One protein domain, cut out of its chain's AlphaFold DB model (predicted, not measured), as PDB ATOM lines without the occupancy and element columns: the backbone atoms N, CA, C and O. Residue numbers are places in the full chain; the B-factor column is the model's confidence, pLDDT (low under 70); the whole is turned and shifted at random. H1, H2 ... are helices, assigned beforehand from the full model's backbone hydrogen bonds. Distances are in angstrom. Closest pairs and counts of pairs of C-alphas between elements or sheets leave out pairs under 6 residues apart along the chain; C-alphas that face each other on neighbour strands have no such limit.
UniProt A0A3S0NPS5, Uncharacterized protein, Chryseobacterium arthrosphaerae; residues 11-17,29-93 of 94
ATOM      1  N   SER A  11      41.102  94.215 103.027       90.31
ATOM      2  CA  SER A  11      42.027  94.868 103.960       90.31
ATOM      3  C   SER A  11      43.454  94.379 103.726       90.31
ATOM      4  O   SER A  11      44.382  95.177 103.566       90.31
ATOM      5  N   LEU A  12      43.619  93.059 103.616       88.56
ATOM      6  CA  LEU A  12      44.890  92.435 103.276       88.56
ATOM      7  C   LEU A  12      45.395  92.909 101.910       88.56
ATOM      8  O   LEU A  12      46.565  93.277 101.781       88.56
ATOM      9  N   TRP A  13      44.521  92.935 100.901       91.50
ATOM     10  CA  TRP A  13      44.895  93.411  99.572       91.50
ATOM     11  C   TRP A  13      45.369  94.869  99.593       91.50
ATOM     12  O   TRP A  13      46.422  95.167  99.035       91.50
ATOM     13  N   ASN A  14      44.666  95.760 100.296       91.00
ATOM     14  CA  ASN A  14      45.054  97.168 100.412       91.00
ATOM     15  C   ASN A  14      46.425  97.340 101.084       91.00
ATOM     16  O   ASN A  14      47.233  98.150 100.624       91.00
ATOM     17  N   ARG A  15      46.728  96.549 102.125       91.25
ATOM     18  CA  ARG A  15      48.052  96.539 102.776       91.25
ATOM     19  C   ARG A  15      49.153  96.112 101.799       91.25
ATOM     20  O   ARG A  15      50.156  96.808 101.666       91.25
ATOM     21  N   ILE A  16      48.946  95.012 101.072       90.56
ATOM     22  CA  ILE A  16      49.908  94.495 100.082       90.56
ATOM     23  C   ILE A  16      50.086  95.480  98.917       90.56
ATOM     24  O   ILE A  16      51.201  95.716  98.445       90.56
ATOM     25  N   GLN A  17      48.995  96.078  98.443       90.38
ATOM     26  CA  GLN A  17      49.028  97.042  97.351       90.38
ATOM     27  C   GLN A  17      49.773  98.317  97.761       90.38
ATOM     28  O   GLN A  17      50.601  98.797  96.984       90.38
ATOM     29  N   PRO A  29      66.982 101.983  94.212       87.56
ATOM     30  CA  PRO A  29      65.726 101.339  94.582       87.56
ATOM     31  C   PRO A  29      65.564  99.957  93.938       87.56
ATOM     32  O   PRO A  29      66.123  99.672  92.870       87.56
ATOM     33  N   PHE A  30      64.758  99.112  94.584       90.31
ATOM     34  CA  PHE A  30      64.503  97.724  94.202       90.31
ATOM     35  C   PHE A  30      64.114  97.580  92.726       90.31
ATOM     36  O   PHE A  30      64.702  96.776  92.002       90.31
ATOM     37  N   SER A  31      63.175  98.394  92.245       92.06
ATOM     38  CA  SER A  31      62.667  98.337  90.873       92.06
ATOM     39  C   SER A  31      63.745  98.644  89.833       92.06
ATOM     40  O   SER A  31      63.819  97.976  88.803       92.06
ATOM     41  N   LYS A  32      64.638  99.607  90.099       91.31
ATOM     42  CA  LYS A  32      65.762  99.913  89.199       91.31
ATOM     43  C   LYS A  32      66.787  98.787  89.179       91.31
ATOM     44  O   LYS A  32      67.348  98.496  88.122       91.31
ATOM     45  N   LYS A  33      67.022  98.145  90.323       90.00
ATOM     46  CA  LYS A  33      67.933  97.004  90.410       90.00
ATOM     47  C   LYS A  33      67.399  95.792  89.665       90.00
ATOM     48  O   LYS A  33      68.108  95.248  88.825       90.00
ATOM     49  N   LEU A  34      66.144  95.434  89.913       93.88
ATOM     50  CA  LEU A  34      65.469  94.338  89.231       93.88
ATOM     51  C   LEU A  34      65.475  94.540  87.710       93.88
ATOM     52  O   LEU A  34      65.841  93.630  86.971       93.88
ATOM     53  N   ALA A  35      65.169  95.757  87.251       95.44
ATOM     54  CA  ALA A  35      65.235  96.103  85.835       95.44
ATOM     55  C   ALA A  35      66.641  95.900  85.250       95.44
ATOM     56  O   ALA A  35      66.786  95.385  84.144       95.44
ATOM     57  N   LYS A  36      67.686  96.279  85.996       93.31
ATOM     58  CA  LYS A  36      69.077  96.135  85.560       93.31
ATOM     59  C   LYS A  36      69.532  94.674  85.517       93.31
ATOM     60  O   LYS A  36      70.168  94.289  84.543       93.31
ATOM     61  N   GLU A  37      69.241  93.882  86.546       92.88
ATOM     62  CA  GLU A  37      69.717  92.492  86.634       92.88
ATOM     63  C   GLU A  37      68.994  91.555  85.665       92.88
ATOM     64  O   GLU A  37      69.633  90.728  85.021       92.88
ATOM     65  N   GLU A  38      67.683  91.724  85.499       95.81
ATOM     66  CA  GLU A  38      66.892  90.899  84.579       95.81
ATOM     67  C   GLU A  38      66.825  91.489  83.155       95.81
ATOM     68  O   GLU A  38      66.199  90.911  82.266       95.81
ATOM     69  N   ASN A  39      67.493  92.627  82.921       96.44
ATOM     70  CA  ASN A  39      67.502  93.360  81.652       96.44
ATOM     71  C   ASN A  39      66.083  93.705  81.153       96.44
ATOM     72  O   ASN A  39      65.724  93.499  79.991       96.44
ATOM     73  N   TRP A  40      65.251  94.217  82.059       97.56
ATOM     74  CA  TRP A  40      63.870  94.612  81.798       97.56
ATOM     75  C   TRP A  40      63.725  96.124  81.649       97.56
ATOM     76  O   TRP A  40      64.481  96.916  82.209       97.56
ATOM     77  N   SER A  41      62.678  96.548  80.940       97.38
ATOM     78  CA  SER A  41      62.251  97.945  80.996       97.38
ATOM     79  C   SER A  41      61.637  98.260  82.365       97.38
ATOM     80  O   SER A  41      61.084  97.384  83.037       97.38
ATOM     81  N   LEU A  42      61.683  99.529  82.775       94.19
ATOM     82  CA  LEU A  42      61.056  99.962  84.030       94.19
ATOM     83  C   LEU A  42      59.541  99.719  84.029       94.19
ATOM     84  O   LEU A  42      58.984  99.318  85.046       94.19
ATOM     85  N   ASP A  43      58.886  99.913  82.883       96.50
ATOM     86  CA  ASP A  43      57.457  99.637  82.705       96.50
ATOM     87  C   ASP A  43      57.130  98.152  82.923       96.50
ATOM     88  O   ASP A  43      56.242  97.805  83.700       96.50
ATOM     89  N   PHE A  44      57.906  97.258  82.301       97.44
ATOM     90  CA  PHE A  44      57.735  95.823  82.505       97.44
ATOM     91  C   PHE A  44      58.007  95.421  83.955       97.44
ATOM     92  O   PHE A  44      57.249  94.645  84.529       97.44
ATOM     93  N   THR A  45      59.043  95.997  84.561       96.62
ATOM     94  CA  THR A  45      59.415  95.723  85.951       96.62
ATOM     95  C   THR A  45      58.306  96.113  86.925       96.62
ATOM     96  O   THR A  45      57.992  95.349  87.832       96.62
ATOM     97  N   ARG A  46      57.647  97.260  86.710       94.94
ATOM     98  CA  ARG A  46      56.487  97.683  87.513       94.94
ATOM     99  C   ARG A  46      55.343  96.678  87.423       94.94
ATOM    100  O   ARG A  46      54.852  96.241  88.458       94.94
ATOM    101  N   ARG A  47      54.988  96.238  86.212       96.69
ATOM    102  CA  ARG A  47      53.960  95.199  86.024       96.69
ATOM    103  C   ARG A  47      54.346  93.876  86.684       96.69
ATOM    104  O   ARG A  47      53.509  93.234  87.306       96.69
ATOM    105  N   ALA A  48      55.611  93.468  86.584       97.00
ATOM    106  CA  ALA A  48      56.102  92.255  87.237       97.00
ATOM    107  C   ALA A  48      55.973  92.336  88.769       97.00
ATOM    108  O   ALA A  48      55.569  91.365  89.407       97.00
ATOM    109  N   ILE A  49      56.251  93.505  89.356       95.38
ATOM    110  CA  ILE A  49      56.054  93.770  90.787       95.38
ATOM    111  C   ILE A  49      54.566  93.718  91.170       95.38
ATOM    112  O   ILE A  49      54.223  93.166  92.215       95.38
ATOM    113  N   GLU A  50      53.667  94.248  90.341       95.12
ATOM    114  CA  GLU A  50      52.220  94.150  90.580       95.12
ATOM    115  C   GLU A  50      51.732  92.695  90.566       95.12
ATOM    116  O   GLU A  50      50.974  92.287  91.446       95.12
ATOM    117  N   GLU A  51      52.198  91.882  89.615       95.94
ATOM    118  CA  GLU A  51      51.893  90.446  89.582       95.94
ATOM    119  C   GLU A  51      52.489  89.703  90.785       95.94
ATOM    120  O   GLU A  51      51.852  88.809  91.342       95.94
ATOM    121  N   TYR A  52      53.672  90.109  91.246       95.88
ATOM    122  CA  TYR A  52      54.252  89.591  92.481       95.88
ATOM    123  C   TYR A  52      53.379  89.895  93.706       95.88
ATOM    124  O   TYR A  52      53.112  88.999  94.503       95.88
ATOM    125  N   LYS A  53      52.835  91.110  93.825       93.88
ATOM    126  CA  LYS A  53      51.883  91.457  94.895       93.88
ATOM    127  C   LYS A  53      50.620  90.594  94.851       93.88
ATOM    128  O   LYS A  53      50.158  90.121  95.889       93.88
ATOM    129  N   LYS A  54      50.083  90.332  93.655       93.06
ATOM    130  CA  LYS A  54      48.943  89.414  93.475       93.06
ATOM    131  C   LYS A  54      49.288  87.994  93.914       93.06
ATOM    132  O   LYS A  54      48.475  87.345  94.566       93.06
ATOM    133  N   PHE A  55      50.488  87.525  93.586       93.62
ATOM    134  CA  PHE A  55      50.990  86.230  94.030       93.62
ATOM    135  C   PHE A  55      51.098  86.144  95.559       93.62
ATOM    136  O   PHE A  55      50.591  85.186  96.133       93.62
ATOM    137  N   VAL A  56      51.662  87.160  96.223       92.19
ATOM    138  CA  VAL A  56      51.720  87.227  97.697       92.19
ATOM    139  C   VAL A  56      50.318  87.129  98.294       92.19
ATOM    140  O   VAL A  56      50.082  86.317  99.183       92.19
ATOM    141  N   TYR A  57      49.363  87.887  97.753       91.56
ATOM    142  CA  TYR A  57      47.976  87.821  98.197       91.56
ATOM    143  C   TYR A  57      47.372  86.415  98.040       91.56
ATOM    144  O   TYR A  57      46.762  85.902  98.977       91.56
ATOM    145  N   LEU A  58      47.584  85.756  96.892       90.81
ATOM    146  CA  LEU A  58      47.134  84.377  96.667       90.81
ATOM    147  C   LEU A  58      47.747  83.397  97.675       90.81
ATOM    148  O   LEU A  58      47.030  82.541  98.188       90.81
ATOM    149  N   CYS A  59      49.033  83.544  97.993       90.62
ATOM    150  CA  CYS A  59      49.702  82.728  99.005       90.62
ATOM    151  C   CYS A  59      49.079  82.878 100.400       90.62
ATOM    152  O   CYS A  59      49.056  81.906 101.147       90.62
ATOM    153  N   CYS A  60      48.540  84.053 100.741       89.31
ATOM    154  CA  CYS A  60      47.882  84.288 102.027       89.31
ATOM    155  C   CYS A  60      46.453  83.723 102.103       89.31
ATOM    156  O   CYS A  60      46.024  83.298 103.172       89.31
ATOM    157  N   ILE A  61      45.693  83.734 101.000       88.31
ATOM    158  CA  ILE A  61      44.266  83.344 101.017       88.31
ATOM    159  C   ILE A  61      44.004  81.885 100.625       88.31
ATOM    160  O   ILE A  61      42.882  81.391 100.793       88.31
ATOM    161  N   LEU A  62      44.989  81.206 100.033       87.25
ATOM    162  CA  LEU A  62      44.877  79.811  99.619       87.25
ATOM    163  C   LEU A  62      45.486  78.893 100.687       87.25
ATOM    164  O   LEU A  62      46.636  79.094 101.066       87.25
ATOM    165  N   PRO A  63      44.779  77.835 101.128       82.62
ATOM    166  CA  PRO A  63      45.253  76.957 102.203       82.62
ATOM    167  C   PRO A  63      46.550  76.206 101.862       82.62
ATOM    168  O   PRO A  63      47.299  75.847 102.761       82.62
ATOM    169  N   ASN A  64      46.827  75.999 100.571       86.50
ATOM    170  CA  ASN A  64      48.043  75.342 100.079       86.50
ATOM    171  C   ASN A  64      49.019  76.332  99.411       86.50
ATOM    172  O   ASN A  64      49.959  75.908  98.742       86.50
ATOM    173  N   GLY A  65      48.770  77.639  99.537       85.94
ATOM    174  CA  GLY A  65      49.508  78.680  98.830       85.94
ATOM    175  C   GLY A  65      49.311  78.655  97.308       85.94
ATOM    176  O   GLY A  65      48.336  78.105  96.786       85.94
ATOM    177  N   ALA A  66      50.247  79.277  96.593       89.44
ATOM    178  CA  ALA A  66      50.318  79.293  95.135       89.44
ATOM    179  C   ALA A  66      51.764  79.072  94.667       89.44
ATOM    180  O   ALA A  66      52.711  79.353  95.400       89.44
ATOM    181  N   SER A  67      51.934  78.621  93.424       91.56
ATOM    182  CA  SER A  67      53.250  78.548  92.776       91.56
ATOM    183  C   SER A  67      53.481  79.783  91.902       91.56
ATOM    184  O   SER A  67      52.578  80.160  91.145       91.56
ATOM    185  N   PRO A  68      54.662  80.422  91.969       93.50
ATOM    186  CA  PRO A  68      54.937  81.615  91.182       93.50
ATOM    187  C   PRO A  68      55.115  81.264  89.701       93.50
ATOM    188  O   PRO A  68      55.571  80.180  89.332       93.50
ATOM    189  N   SER A  69      54.787  82.214  88.827       95.44
ATOM    190  CA  SER A  69      55.224  82.163  87.429       95.44
ATOM    191  C   SER A  69      56.711  82.513  87.332       95.44
ATOM    192  O   SER A  69      57.254  83.139  88.235       95.44
ATOM    193  N   LYS A  70      57.369  82.200  86.209       95.94
ATOM    194  CA  LYS A  70      58.801  82.511  86.017       95.94
ATOM    195  C   LYS A  70      59.146  83.986  86.260       95.94
ATOM    196  O   LYS A  70      60.188  84.277  86.825       95.94
ATOM    197  N   ILE A  71      58.290  84.913  85.826       96.75
ATOM    198  CA  ILE A  71      58.527  86.356  86.000       96.75
ATOM    199  C   ILE A  71      58.368  86.741  87.473       96.75
ATOM    200  O   ILE A  71      59.215  87.439  88.018       96.75
ATOM    201  N   VAL A  72      57.306  86.257  88.119       96.12
ATOM    202  CA  VAL A  72      57.041  86.513  89.542       96.12
ATOM    203  C   VAL A  72      58.135  85.915  90.424       96.12
ATOM    204  O   VAL A  72      58.552  86.553  91.385       96.12
ATOM    205  N   ASP A  73      58.635  84.734  90.069       95.00
ATOM    206  CA  ASP A  73      59.729  84.050  90.755       95.00
ATOM    207  C   ASP A  73      61.010  84.894  90.765       95.00
ATOM    208  O   ASP A  73      61.635  85.039  91.807       95.00
ATOM    209  N   LYS A  74      61.344  85.569  89.656       95.62
ATOM    210  CA  LYS A  74      62.474  86.514  89.613       95.62
ATOM    211  C   LYS A  74      62.310  87.687  90.575       95.62
ATOM    212  O   LYS A  74      63.252  88.035  91.285       95.62
ATOM    213  N   VAL A  75      61.114  88.281  90.626       95.56
ATOM    214  CA  VAL A  75      60.819  89.370  91.573       95.56
ATOM    215  C   VAL A  75      60.930  88.868  93.010       95.56
ATOM    216  O   VAL A  75      61.565  89.514  93.840       95.56
ATOM    217  N   TRP A  76      60.354  87.700  93.291       93.12
ATOM    218  CA  TRP A  76      60.385  87.079  94.609       93.12
ATOM    219  C   TRP A  76      61.813  86.750  95.051       93.12
ATOM    220  O   TRP A  76      62.204  87.092  96.163       93.12
ATOM    221  N   HIS A  77      62.617  86.167  94.167       90.88
ATOM    222  CA  HIS A  77      64.009  85.823  94.434       90.88
ATOM    223  C   HIS A  77      64.859  87.064  94.728       90.88
ATOM    224  O   HIS A  77      65.602  87.089  95.708       90.88
ATOM    225  N   MET A  78      64.694  88.129  93.936       89.88
ATOM    226  CA  MET A  78      65.339  89.412  94.212       89.88
ATOM    227  C   MET A  78      64.894  89.971  95.568       89.88
ATOM    228  O   MET A  78      65.727  90.456  96.329       89.88
ATOM    229  N   HIS A  79      63.599  89.897  95.890       87.69
ATOM    230  CA  HIS A  79      63.071  90.380  97.165       87.69
ATOM    231  C   HIS A  79      63.718  89.646  98.349       87.69
ATOM    232  O   HIS A  79      64.196  90.307  99.269       87.69
ATOM    233  N   LEU A  80      63.840  88.316  98.272       83.50
ATOM    234  CA  LEU A  80      64.475  87.478  99.297       83.50
ATOM    235  C   LEU A  80      65.960  87.794  99.522       83.50
ATOM    236  O   LEU A  80      66.428  87.751 100.654       83.50
ATOM    237  N   ILE A  81      66.711  88.065  98.452       80.19
ATOM    238  CA  ILE A  81      68.170  88.241  98.528       80.19
ATOM    239  C   ILE A  81      68.553  89.684  98.855       80.19
ATOM    240  O   ILE A  81      69.579  89.925  99.490       80.19
ATOM    241  N   TYR A  82      67.774  90.655  98.376       66.69
ATOM    242  CA  TYR A  82      68.191  92.055  98.373       66.69
ATOM    243  C   TYR A  82      67.607  92.891  99.507       66.69
ATOM    244  O   TYR A  82      68.208  93.895  99.883       66.69
ATOM    245  N   THR A  83      66.471  92.500 100.079       59.66
ATOM    246  CA  THR A  83      66.013  93.166 101.295       59.66
ATOM    247  C   THR A  83      66.775  92.576 102.475       59.66
ATOM    248  O   THR A  83      66.540  91.447 102.893       59.66
ATOM    249  N   GLN A  84      67.713  93.357 103.028       50.78
ATOM    250  CA  GLN A  84      68.416  93.045 104.286       50.78
ATOM    251  C   GLN A  84      67.441  92.757 105.450       50.78
ATOM    252  O   GLN A  84      67.843  92.195 106.462       50.78
ATOM    253  N   SER A  85      66.165  93.106 105.262       49.88
ATOM    254  CA  SER A  85      65.064  93.055 106.213       49.88
ATOM    255  C   SER A  85      63.949  92.071 105.805       49.88
ATOM    256  O   SER A  85      62.831  92.199 106.286       49.88
ATOM    257  N   TYR A  86      64.184  91.069 104.935       52.97
ATOM    258  CA  TYR A  86      63.101  90.132 104.555       52.97
ATOM    259  C   TYR A  86      62.399  89.511 105.780       52.97
ATOM    260  O   TYR A  86      61.182  89.378 105.794       52.97
ATOM    261  N   TRP A  87      63.141  89.162 106.834       48.84
ATOM    262  CA  TRP A  87      62.548  88.588 108.047       48.84
ATOM    263  C   TRP A  87      61.889  89.619 108.975       48.84
ATOM    264  O   TRP A  87      60.908  89.274 109.629       48.84
ATOM    265  N   GLU A  88      62.380  90.858 109.034       52.44
ATOM    266  CA  GLU A  88      61.844  91.897 109.929       52.44
ATOM    267  C   GLU A  88      60.651  92.642 109.297       52.44
ATOM    268  O   GLU A  88      59.634  92.845 109.959       52.44
ATOM    269  N   ASP A  89      60.698  92.936 107.994       53.53
ATOM    270  CA  ASP A  89      59.618  93.624 107.271       53.53
ATOM    271  C   ASP A  89      58.417  92.700 107.007       53.53
ATOM    272  O   ASP A  89      57.264  93.136 107.058       53.53
ATOM    273  N   PHE A  90      58.652  91.406 106.758       53.62
ATOM    274  CA  PHE A  90      57.576  90.430 106.546       53.62
ATOM    275  C   PHE A  90      56.884  90.047 107.864       53.62
ATOM    276  O   PHE A  90      55.690  89.748 107.861       53.62
ATOM    277  N   ALA A  91      57.584  90.130 109.003       50.78
ATOM    278  CA  ALA A  91      57.002  89.923 110.331       50.78
ATOM    279  C   ALA A  91      56.035  91.042 110.759       50.78
ATOM    280  O   ALA A  91      55.172  90.782 111.582       50.78
ATOM    281  N   LEU A  92      56.135  92.248 110.183       50.53
ATOM    282  CA  LEU A  92      55.176  93.348 110.399       50.53
ATOM    283  C   LEU A  92      53.915  93.240 109.520       50.53
ATOM    284  O   LEU A  92      52.949  93.994 109.690       50.53
ATOM    285  N   ILE A  93      53.923  92.333 108.535       57.28
ATOM    286  CA  ILE A  93      52.746  92.032 107.710       57.28
ATOM    287  C   ILE A  93      51.811  91.047 108.440       57.28
ATOM    288  O   ILE A  93      50.590  91.124 108.244       57.28
TER     289      ILE A  93
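AT A GLANCE: This is residues 11 to 17 and 29 to 93 of the 94 residues of an uncharacterized protein of Chryseobacterium arthrosphaerae (UniProt A0A3S0NPS5). One long helix, H3, makes the longest axis, and H4 packs on its middle and runs away from it nearly at a right angle, like the stem of a T. Short H1 lies side by side with the second half of H3, short H2 packs on the first turns of H3, and a tail of residues 84 to 92, holding H5, sticks out beyond the far end of H4. The printed part has 72 residues with five named helices, H1 to H5 in order along the chain, and no named strand; its class is all helix. The whole is compact, with a radius of gyration of the C-alphas of 12.4 A and spans of 34 by 24 by 20 A.

IN THESE COORDINATES: H3, residues 42 to 61, is the longest helix at 29.1 A, from C-alpha 42 at (61.056, 99.962, 84.030) to C-alpha 61 at (44.266, 83.344, 101.017). H4, residues 70 to 82, measures 18.2 A. H2, residues 30 to 37, measures 10.6 A, and H1, residues 11 to 17, measures 9.9 A, beginning at C-alpha 11 at (42.027, 94.868, 103.960). H5, residues 86 to 91, measures 8.4 A and ends at C-alpha 91 at (57.002, 89.923, 110.331).

HOW THE PARTS SIT: H3 is the hub, touching H1, H2 and H4, and the helix packing is mostly crossed, with one of four touching pairs at a shallow tilt. With residues 48 to 55 alone H3 touches residues 71 to 76 of H4, about perpendicular at 87 degrees; the closest C-alphas, of Tyr 52 and Val 72, are 5.1 A apart. H1 touches residues 53 to 57 of H3 at a shallow tilt of 25 degrees, opposite ways, closest at the C-alphas of Ile 16 and Lys 53, 6.3 A. H2 touches residues 42 to 46 of H3 at a steep tilt of 64 degrees, opposite ways, closest at the C-alphas of Ala 35 and Thr 45, 5.8 A. H2 and H4 only just touch, with 3 pairs of C-alphas within 8 A, the closest those of Leu 34 and Met 78 at 7.0 A. H5 is close to H4 but not clearly touching, with the C-alphas of Leu 80 and Tyr 86 closest at 6.0 A, and it is apart from H1, H2 and H3. In H1, H2, H3, H4 and H5 every O i to N i+4 pair is within hydrogen-bond range.

THE WHOLE: The two C-alphas farthest apart are those of Lys 36 and Pro 63, 34.8 A. Residues 18 to 28 are not printed, and C-alphas 17 and 29 are 17.5 A apart across this cut, which falls in the link from H1 to H2. Of the links that are printed whole, H2 to H3 and H4 to H5 are tight, H3 to H4 is short, and none is long. The mean pLDDT of the printed part is 85.9, and residues 82 to 93 are under 70.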